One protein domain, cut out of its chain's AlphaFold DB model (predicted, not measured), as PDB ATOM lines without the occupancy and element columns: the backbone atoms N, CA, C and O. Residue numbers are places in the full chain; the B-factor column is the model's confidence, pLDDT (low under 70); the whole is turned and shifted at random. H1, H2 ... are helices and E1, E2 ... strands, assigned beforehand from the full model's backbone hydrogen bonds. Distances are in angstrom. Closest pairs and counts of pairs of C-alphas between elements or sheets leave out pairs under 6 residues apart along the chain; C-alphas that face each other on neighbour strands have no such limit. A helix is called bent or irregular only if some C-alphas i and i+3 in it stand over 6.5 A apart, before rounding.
ATOM      1  N   TYR A  10     -10.501 -46.440  23.760       90.56
ATOM      2  CA  TYR A  10     -10.212 -45.667  22.558       90.56
ATOM      3  C   TYR A  10     -10.941 -44.332  22.517       90.56
ATOM      4  O   TYR A  10     -10.409 -43.357  22.003       90.56
ATOM      5  N   ARG A  11     -12.150 -44.272  23.073       92.81
ATOM      6  CA  ARG A  11     -12.943 -43.045  23.135       92.81
ATOM      7  C   ARG A  11     -13.696 -42.982  24.447       92.81
ATOM      8  O   ARG A  11     -14.216 -43.995  24.908       92.81
ATOM      9  N   LEU A  12     -13.790 -41.780  24.999       93.31
ATOM     10  CA  LEU A  12     -14.643 -41.420  26.124       93.31
ATOM     11  C   LEU A  12     -15.723 -40.455  25.628       93.31
ATOM     12  O   LEU A  12     -15.438 -39.552  24.844       93.31
ATOM     13  N   ALA A  13     -16.963 -40.628  26.076       93.88
ATOM     14  CA  ALA A  13     -18.059 -39.719  25.764       93.88
ATOM     15  C   ALA A  13     -19.031 -39.585  26.940       93.88
ATOM     16  O   ALA A  13     -19.360 -40.560  27.623       93.88
ATOM     17  N   LEU A  14     -19.533 -38.376  27.168       92.62
ATOM     18  CA  LEU A  14     -20.603 -38.146  28.130       92.62
ATOM     19  C   LEU A  14     -21.916 -38.749  27.609       92.62
ATOM     20  O   LEU A  14     -22.212 -38.691  26.410       92.62
ATOM     21  N   PRO A  15     -22.745 -39.336  28.484       92.25
ATOM     22  CA  PRO A  15     -24.061 -39.780  28.073       92.25
ATOM     23  C   PRO A  15     -24.972 -38.577  27.821       92.25
ATOM     24  O   PRO A  15     -24.937 -37.586  28.545       92.25
ATOM     25  N   LYS A  16     -25.873 -38.702  26.840       88.88
ATOM     26  CA  LYS A  16     -26.917 -37.692  26.583       88.88
ATOM     27  C   LYS A  16     -27.815 -37.444  27.801       88.88
ATOM     28  O   LYS A  16     -28.344 -36.352  27.966       88.88
ATOM     29  N   VAL A  17     -28.005 -38.473  28.627       88.19
ATOM     30  CA  VAL A  17     -28.769 -38.416  29.876       88.19
ATOM     31  C   VAL A  17     -27.930 -39.058  30.972       88.19
ATOM     32  O   VAL A  17     -27.565 -40.230  30.870       88.19
ATOM     33  N   GLN A  18     -27.636 -38.297  32.022       87.56
ATOM     34  CA  GLN A  18     -26.842 -38.774  33.148       87.56
ATOM     35  C   GLN A  18     -27.747 -39.340  34.247       87.56
ATOM     36  O   GLN A  18     -28.689 -38.683  34.691       87.56
ATOM     37  N   SER A  19     -27.439 -40.549  34.720       85.62
ATOM     38  CA  SER A  19     -28.043 -41.079  35.947       85.62
ATOM     39  C   SER A  19     -27.601 -40.256  37.161       85.62
ATOM     40  O   SER A  19     -26.410 -39.981  37.315       85.62
ATOM     41  N   LYS A  20     -28.560 -39.885  38.020       84.31
ATOM     42  CA  LYS A  20     -28.297 -39.172  39.281       84.31
ATOM     43  C   LYS A  20     -27.701 -40.090  40.347       84.31
ATOM     44  O   LYS A  20     -26.899 -39.627  41.149       84.31
ATOM     45  N   ASP A  21     -28.077 -41.368  40.334       88.88
ATOM     46  CA  ASP A  21     -27.653 -42.351  41.336       88.88
ATOM     47  C   ASP A  21     -26.274 -42.931  41.028       88.88
ATOM     48  O   ASP A  21     -25.468 -43.152  41.928       88.88
ATOM     49  N   ARG A  22     -25.994 -43.178  39.742       90.75
ATOM     50  CA  ARG A  22     -24.727 -43.776  39.316       90.75
ATOM     51  C   ARG A  22     -24.215 -43.155  38.017       90.75
ATOM     52  O   ARG A  22     -24.574 -43.627  36.931       90.75
ATOM     53  N   PRO A  23     -23.401 -42.090  38.100       91.25
ATOM     54  CA  PRO A  23     -22.839 -41.462  36.919       91.25
ATOM     55  C   PRO A  23     -21.911 -42.432  36.185       91.25
ATOM     56  O   PRO A  23     -21.152 -43.198  36.780       91.25
ATOM     57  N   PHE A  24     -21.988 -42.390  34.866       93.81
ATOM     58  CA  PHE A  24     -21.195 -43.203  33.958       93.81
ATOM     59  C   PHE A  24     -20.830 -42.384  32.728       93.81
ATOM     60  O   PHE A  24     -21.538 -41.436  32.382       93.81
ATOM     61  N   VAL A  25     -19.768 -42.802  32.057       93.38
ATOM     62  CA  VAL A  25     -19.375 -42.329  30.731       93.38
ATOM     63  C   VAL A  25     -19.466 -43.490  29.749       93.38
ATOM     64  O   VAL A  25     -19.314 -44.655  30.128       93.38
ATOM     65  N   TRP A  26     -19.759 -43.187  28.492       94.44
ATOM     66  CA  TRP A  26     -19.619 -44.155  27.416       94.44
ATOM     67  C   TRP A  26     -18.152 -44.289  27.060       94.44
ATOM     68  O   TRP A  26     -17.461 -43.284  26.893       94.44
ATOM     69  N   VAL A  27     -17.695 -45.529  26.950       93.94
ATOM     70  CA  VAL A  27     -16.342 -45.840  26.520       93.94
ATOM     71  C   VAL A  27     -16.396 -46.813  25.360       93.94
ATOM     72  O   VAL A  27     -17.117 -47.808  25.421       93.94
ATOM     73  N   ASP A  28     -15.636 -46.523  24.314       94.81
ATOM     74  CA  ASP A  28     -15.389 -47.483  23.245       94.81
ATOM     75  C   ASP A  28     -14.117 -48.233  23.646       94.81
ATOM     76  O   ASP A  28     -13.028 -47.656  23.656       94.81
ATOM     77  N   ALA A  29     -14.272 -49.481  24.081       93.31
ATOM     78  CA  ALA A  29     -13.209 -50.261  24.703       93.31
ATOM     79  C   ALA A  29     -12.964 -51.561  23.944       93.31
ATOM     80  O   ALA A  29     -13.897 -52.187  23.438       93.31
ATOM     81  N   TRP A  30     -11.707 -51.988  23.881       93.19
ATOM     82  CA  TRP A  30     -11.371 -53.299  23.352       93.19
ATOM     83  C   TRP A  30     -11.894 -54.390  24.291       93.19
ATOM     84  O   TRP A  30     -11.695 -54.314  25.501       93.19
ATOM     85  N   ILE A  31     -12.548 -55.417  23.762       91.31
ATOM     86  CA  ILE A  31     -13.004 -56.565  24.547       91.31
ATOM     87  C   ILE A  31     -12.229 -57.808  24.085       91.31
ATOM     88  O   ILE A  31     -12.403 -58.232  22.929       91.31
ATOM     89  N   PRO A  32     -11.402 -58.410  24.966       90.38
ATOM     90  CA  PRO A  32     -10.722 -59.672  24.691       90.38
ATOM     91  C   PRO A  32     -11.717 -60.761  24.305       90.38
ATOM     92  O   PRO A  32     -12.825 -60.787  24.836       90.38
ATOM     93  N   GLU A  33     -11.335 -61.670  23.410       89.50
ATOM     94  CA  GLU A  33     -12.227 -62.729  22.914       89.50
ATOM     95  C   GLU A  33     -12.796 -63.602  24.041       89.50
ATOM     96  O   GLU A  33     -13.992 -63.894  24.035       89.50
ATOM     97  N   ASP A  34     -11.994 -63.913  25.065       89.31
ATOM     98  CA  ASP A  34     -12.408 -64.664  26.260       89.31
ATOM     99  C   ASP A  34     -13.426 -63.919  27.140       89.31
ATOM    100  O   ASP A  34     -14.093 -64.521  27.979       89.31
ATOM    101  N   ARG A  35     -13.579 -62.606  26.940       86.31
ATOM    102  CA  ARG A  35     -14.518 -61.739  27.668       86.31
ATOM    103  C   ARG A  35     -15.727 -61.322  26.839       86.31
ATOM    104  O   ARG A  35     -16.528 -60.523  27.319       86.31
ATOM    105  N   ARG A  36     -15.883 -61.852  25.620       88.75
ATOM    106  CA  ARG A  36     -17.064 -61.604  24.769       88.75
ATOM    107  C   ARG A  36     -18.230 -62.535  25.078       88.75
ATOM    108  O   ARG A  36     -19.302 -62.366  24.500       88.75
ATOM    109  N   GLU A  37     -18.040 -63.509  25.967       87.88
ATOM    110  CA  GLU A  37     -19.111 -64.412  26.383       87.88
ATOM    111  C   GLU A  37     -20.304 -63.607  26.924       87.88
ATOM    112  O   GLU A  37     -20.173 -62.795  27.839       87.88
ATOM    113  N   GLY A  38     -21.475 -63.804  26.314       84.69
ATOM    114  CA  GLY A  38     -22.705 -63.091  26.671       84.69
ATOM    115  C   GLY A  38     -22.932 -61.757  25.950       84.69
ATOM    116  O   GLY A  38     -24.005 -61.181  26.120       84.69
ATOM    117  N   ILE A  39     -21.996 -61.284  25.120       87.25
ATOM    118  CA  ILE A  39     -22.218 -60.127  24.242       87.25
ATOM    119  C   ILE A  39     -22.702 -60.633  22.873       87.25
ATOM    120  O   ILE A  39     -21.985 -61.398  22.221       87.25
ATOM    121  N   PRO A  40     -23.898 -60.235  22.401       89.31
ATOM    122  CA  PRO A  40     -24.373 -60.631  21.080       89.31
ATOM    123  C   PRO A  40     -23.436 -60.119  19.980       89.31
ATOM    124  O   PRO A  40     -23.057 -58.953  19.975       89.31
ATOM    125  N   ILE A  41     -23.088 -60.970  19.013       85.75
ATOM    126  CA  ILE A  41     -22.183 -60.602  17.903       85.75
ATOM    127  C   ILE A  41     -22.797 -59.512  17.005       85.75
ATOM    128  O   ILE A  41     -22.074 -58.717  16.418       85.75
ATOM    129  N   LEU A  42     -24.129 -59.473  16.910       89.00
ATOM    130  CA  LEU A  42     -24.882 -58.509  16.098       89.00
ATOM    131  C   LEU A  42     -25.359 -57.291  16.903       89.00
ATOM    132  O   LEU A  42     -26.271 -56.600  16.465       89.00
ATOM    133  N   ASP A  43     -24.816 -57.067  18.101       91.25
ATOM    134  CA  ASP A  43     -25.158 -55.884  18.892       91.25
ATOM    135  C   ASP A  43     -24.631 -54.609  18.206       91.25
ATOM    136  O   ASP A  43     -23.449 -54.520  17.873       91.25
ATOM    137  N   ASP A  44     -25.491 -53.604  18.021       91.12
ATOM    138  CA  ASP A  44     -25.127 -52.313  17.417       91.12
ATOM    139  C   ASP A  44     -24.083 -51.534  18.246       91.12
ATOM    140  O   ASP A  44     -23.509 -50.549  17.776       91.12
ATOM    141  N   ALA A  45     -23.830 -51.942  19.493       92.75
ATOM    142  CA  ALA A  45     -22.769 -51.386  20.322       92.75
ATOM    143  C   ALA A  45     -21.357 -51.868  19.927       92.75
ATOM    144  O   ALA A  45     -20.377 -51.315  20.434       92.75
ATOM    145  N   TRP A  46     -21.213 -52.838  19.014       93.56
ATOM    146  CA  TRP A  46     -19.929 -53.124  18.366       93.56
ATOM    147  C   TRP A  46     -19.578 -52.013  17.375       93.56
ATOM    148  O   TRP A  46     -20.188 -51.879  16.319       93.56
ATOM    149  N   ILE A  47     -18.572 -51.210  17.718       92.50
ATOM    150  CA  ILE A  47     -18.142 -50.067  16.902       92.50
ATOM    151  C   ILE A  47     -17.197 -50.528  15.787       92.50
ATOM    152  O   ILE A  47     -17.295 -50.077  14.648       92.50
ATOM    153  N   GLU A  48     -16.290 -51.446  16.121       90.81
ATOM    154  CA  GLU A  48     -15.283 -52.043  15.237       90.81
ATOM    155  C   GLU A  48     -15.029 -53.497  15.693       90.81
ATOM    156  O   GLU A  48     -15.417 -53.862  16.810       90.81
ATOM    157  N   PRO A  49     -14.363 -54.353  14.891       89.81
ATOM    158  CA  PRO A  49     -14.008 -55.706  15.316       89.81
ATOM    159  C   PRO A  49     -13.254 -55.720  16.656       89.81
ATOM    160  O   PRO A  49     -12.107 -55.291  16.756       89.81
ATOM    161  N   GLY A  50     -13.913 -56.230  17.698       90.31
ATOM    162  CA  GLY A  50     -13.361 -56.303  19.050       90.31
ATOM    163  C   GLY A  50     -13.446 -55.019  19.874       90.31
ATOM    164  O   GLY A  50     -13.014 -55.050  21.022       90.31
ATOM    165  N   VAL A  51     -14.026 -53.933  19.356       93.69
ATOM    166  CA  VAL A  51     -14.269 -52.689  20.101       93.69
ATOM    167  C   VAL A  51     -15.754 -52.546  20.394       93.69
ATOM    168  O   VAL A  51     -16.574 -52.431  19.482       93.69
ATOM    169  N   TYR A  52     -16.094 -52.523  21.676       94.38
ATOM    170  CA  TYR A  52     -17.467 -52.468  22.154       94.38
ATOM    171  C   TYR A  52     -17.723 -51.186  22.941       94.38
ATOM    172  O   TYR A  52     -16.919 -50.782  23.787       94.38
ATOM    173  N   ARG A  53     -18.875 -50.562  22.693       94.12
ATOM    174  CA  ARG A  53     -19.345 -49.409  23.455       94.12
ATOM    175  C   ARG A  53     -19.991 -49.864  24.756       94.12
ATOM    176  O   ARG A  53     -21.085 -50.423  24.770       94.12
ATOM    177  N   ILE A  54     -19.344 -49.554  25.873       92.69
ATOM    178  CA  ILE A  54     -19.782 -49.947  27.215       92.69
ATOM    179  C   ILE A  54     -19.821 -48.754  28.169       92.69
ATOM    180  O   ILE A  54     -19.283 -47.682  27.905       92.69
ATOM    181  N   ARG A  55     -20.518 -48.921  29.294       92.44
ATOM    182  CA  ARG A  55     -20.569 -47.925  30.364       92.44
ATOM    183  C   ARG A  55     -19.388 -48.131  31.304       92.44
ATOM    184  O   ARG A  55     -19.282 -49.190  31.916       92.44
ATOM    185  N   ALA A  56     -18.570 -47.101  31.478       92.06
ATOM    186  CA  ALA A  56     -17.626 -47.023  32.583       92.06
ATOM    187  C   ALA A  56     -18.232 -46.156  33.686       92.06
ATOM    188  O   ALA A  56     -18.514 -44.973  33.478       92.06
ATOM    189  N   TYR A  57     -18.467 -46.742  34.857       92.44
ATOM    190  CA  TYR A  57     -19.000 -45.990  35.987       92.44
ATOM    191  C   TYR A  57     -17.911 -45.121  36.627       92.44
ATOM    192  O   TYR A  57     -16.750 -45.528  36.744       92.44
ATOM    193  N   VAL A  58     -18.282 -43.892  36.992       90.56
ATOM    194  CA  VAL A  58     -17.342 -42.864  37.473       90.56
ATOM    195  C   VAL A  58     -16.840 -43.167  38.885       90.56
ATOM    196  O   VAL A  58     -15.699 -42.844  39.202       90.56
ATOM    197  N   ASP A  59     -17.663 -43.801  39.719       90.06
ATOM    198  CA  ASP A  59     -17.289 -44.297  41.050       90.06
ATOM    199  C   ASP A  59     -16.126 -45.298  40.970       90.06
ATOM    200  O   ASP A  59     -15.135 -45.139  41.683       90.06
ATOM    201  N   ASP A  60     -16.212 -46.252  40.040       87.88
ATOM    202  CA  ASP A  60     -15.217 -47.314  39.857       87.88
ATOM    203  C   ASP A  60     -13.926 -46.805  39.183       87.88
ATOM    204  O   ASP A  60     -12.843 -47.333  39.421       87.88
ATOM    205  N   ASN A  61     -14.018 -45.752  38.360       87.50
ATOM    206  CA  ASN A  61     -12.926 -45.290  37.488       87.50
ATOM    207  C   ASN A  61     -12.496 -43.839  37.748       87.50
ATOM    208  O   ASN A  61     -11.923 -43.183  36.876       87.50
ATOM    209  N   ARG A  62     -12.757 -43.310  38.950       86.62
ATOM    210  CA  ARG A  62     -12.595 -41.879  39.265       86.62
ATOM    211  C   ARG A  62     -11.207 -41.316  38.951       86.62
ATOM    212  O   ARG A  62     -11.101 -40.172  38.522       86.62
ATOM    213  N   LYS A  63     -10.147 -42.098  39.185       86.75
ATOM    214  CA  LYS A  63      -8.762 -41.672  38.916       86.75
ATOM    215  C   LYS A  63      -8.494 -41.565  37.416       86.75
ATOM    216  O   LYS A  63      -7.987 -40.545  36.967       86.75
ATOM    217  N   THR A  64      -8.881 -42.586  36.658       86.25
ATOM    218  CA  THR A  64      -8.628 -42.685  35.215       86.25
ATOM    219  C   THR A  64      -9.500 -41.720  34.410       86.25
ATOM    220  O   THR A  64      -9.025 -41.102  33.469       86.25
ATOM    221  N   LEU A  65     -10.761 -41.527  34.813       88.38
ATOM    222  CA  LEU A  65     -11.690 -40.596  34.162       88.38
ATOM    223  C   LEU A  65     -11.523 -39.141  34.623       88.38
ATOM    224  O   LEU A  65     -12.104 -38.244  34.019       88.38
ATOM    225  N   GLY A  66     -10.746 -38.892  35.680       87.56
ATOM    226  CA  GLY A  66     -10.539 -37.561  36.253       87.56
ATOM    227  C   GLY A  66     -10.123 -36.500  35.224       87.56
ATOM    228  O   GLY A  66     -10.786 -35.465  35.161       87.56
ATOM    229  N   PRO A  67      -9.095 -36.746  34.385       88.94
ATOM    230  CA  PRO A  67      -8.684 -35.808  33.340       88.94
ATOM    231  C   PRO A  67      -9.791 -35.506  32.322       88.94
ATOM    232  O   PRO A  67     -10.016 -34.344  31.993       88.94
ATOM    233  N   PHE A  68     -10.531 -36.527  31.875       89.75
ATOM    234  CA  PHE A  68     -11.649 -36.352  30.944       89.75
ATOM    235  C   PHE A  68     -12.762 -35.498  31.560       89.75
ATOM    236  O   PHE A  68     -13.187 -34.512  30.964       89.75
ATOM    237  N   LEU A  69     -13.177 -35.809  32.790       88.25
ATOM    238  CA  LEU A  69     -14.216 -35.055  33.494       88.25
ATOM    239  C   LEU A  69     -13.791 -33.610  33.791       88.25
ATOM    240  O   LEU A  69     -14.623 -32.707  33.752       88.25
ATOM    241  N   ALA A  70     -12.506 -33.379  34.064       89.62
ATOM    242  CA  ALA A  70     -11.956 -32.044  34.283       89.62
ATOM    243  C   ALA A  70     -11.801 -31.237  32.982       89.62
ATOM    244  O   ALA A  70     -11.824 -30.010  33.029       89.62
ATOM    245  N   SER A  71     -11.661 -31.904  31.832       87.25
ATOM    246  CA  SER A  71     -11.473 -31.243  30.536       87.25
ATOM    247  C   SER A  71     -12.695 -30.444  30.067       87.25
ATOM    248  O   SER A  71     -12.559 -29.553  29.234       87.25
ATOM    249  N   GLY A  72     -13.893 -30.769  30.570       87.19
ATOM    250  CA  GLY A  72     -15.152 -30.175  30.108       87.19
ATOM    251  C   GLY A  72     -15.559 -30.591  28.688       87.19
ATOM    252  O   GLY A  72     -16.543 -30.069  28.164       87.19
ATOM    253  N   MET A  73     -14.829 -31.516  28.056       89.00
ATOM    254  CA  MET A  73     -15.173 -32.045  26.741       89.00
ATOM    255  C   MET A  73     -16.351 -33.018  26.837       89.00
ATOM    256  O   MET A  73     -16.454 -33.814  27.770       89.00
ATOM    257  N   ASN A  74     -17.231 -32.990  25.836       89.81
ATOM    258  CA  ASN A  74     -18.324 -33.962  25.731       89.81
ATOM    259  C   ASN A  74     -17.835 -35.326  25.240       89.81
ATOM    260  O   ASN A  74     -18.457 -36.350  25.516       89.81
ATOM    261  N   GLU A  75     -16.736 -35.336  24.496       91.00
ATOM    262  CA  GLU A  75     -16.141 -36.519  23.899       91.00
ATOM    263  C   GLU A  75     -14.638 -36.298  23.746       91.00
ATOM    264  O   GLU A  75     -14.193 -35.182  23.485       91.00
ATOM    265  N   MET A  76     -13.868 -37.360  23.957       90.06
ATOM    266  CA  MET A  76     -12.414 -37.356  23.882       90.06
ATOM    267  C   MET A  76     -11.964 -38.663  23.240       90.06
ATOM    268  O   MET A  76     -12.231 -39.743  23.773       90.06
ATOM    269  N   ASP A  77     -11.304 -38.562  22.091       87.94
ATOM    270  CA  ASP A  77     -10.557 -39.679  21.528       87.94
ATOM    271  C   ASP A  77      -9.234 -39.801  22.293       87.94
ATOM    272  O   ASP A  77      -8.544 -38.808  22.526       87.94
TER     273      ASP A  77
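What this domain is: This is residues 10 to 77 of the 82 residues of an uncharacterized protein of Burkholderia sp. NK8 (UniProt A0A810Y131). A single strongly twisted sheet of five strands, curled like part of a barrel, has one short helix, H1, packed across it over E1. The two longest strands, E2 and E4, run side by side through the middle, and a long stretch with no named element, residues 31 to 45, lies toward the end of the domain away from H1. The printed part has 68 residues with five named strands and one named helix, in the chain order E1, E2, E3, E4, H1, E5. The sheet's order is E3, E4, E2, E1, E5, with antiparallel neighbours throughout, and the class is mixed, helices and strands. The whole is only just compact, close to loose, with a radius of gyration of the C-alphas of 12.7 A and spans of 33 by 25 by 22 A.

Where its parts are: E2 is residues 24 to 30, 17.6 A from first to last C-alpha, and E4 is residues 51 to 57, 17.9 A. E3 is residues 46 to 48. E1 is residues 10 to 13 and begins with C-alpha 10 at (-10.212, -45.667, 22.558). H1 is residues 62 to 71, 13.8 A long, with C-alpha 62 at (-12.595, -41.879, 39.265); it is irregular, with C-alphas 64 and 67 7.1 A apart. E5 is residues 75 to 77 and ends with C-alpha 77 at (-10.557, -39.679, 21.528).

How they stand to each other: E4 and E2 are antiparallel neighbours at 149 degrees, with N 27 and O 54 2.8 A apart, within hydrogen-bond range. On the other side of E2, E1 is its antiparallel neighbour at 164 degrees, with N 26 and O 13 at 2.8 A; E1 and E2 form a hairpin. E3 and E4 form another hairpin, at 125 degrees, with N 47 and O 51 at 2.9 A. E5 is antiparallel to E1 at 172 degrees, with N 12 and O 76 at 2.8 A. E3 and E5 are the edge strands and are apart. H1 is on the sheet at a height over the sheet of 9.0 A; it lies over E1 and runs across the strands, at 67 degrees to E1 on the local plane. The closest C-alphas of E1 and H1 are those of Leu 12 and Phe 68, 7.6 A apart. In H1, 4 of 6 O i to N i+4 pairs are within hydrogen-bond range.

The domain as a whole: The two C-alphas farthest apart are those of Asp 34 and Gly 72, 34.8 A, while those of Tyr 10 and Asp 77, first and last printed, are 6.1 A apart. The link from E2 to E3, 15 residues, is long. The printed part has no cut. Its mean pLDDT is 90.2, and no printed residue is under 70.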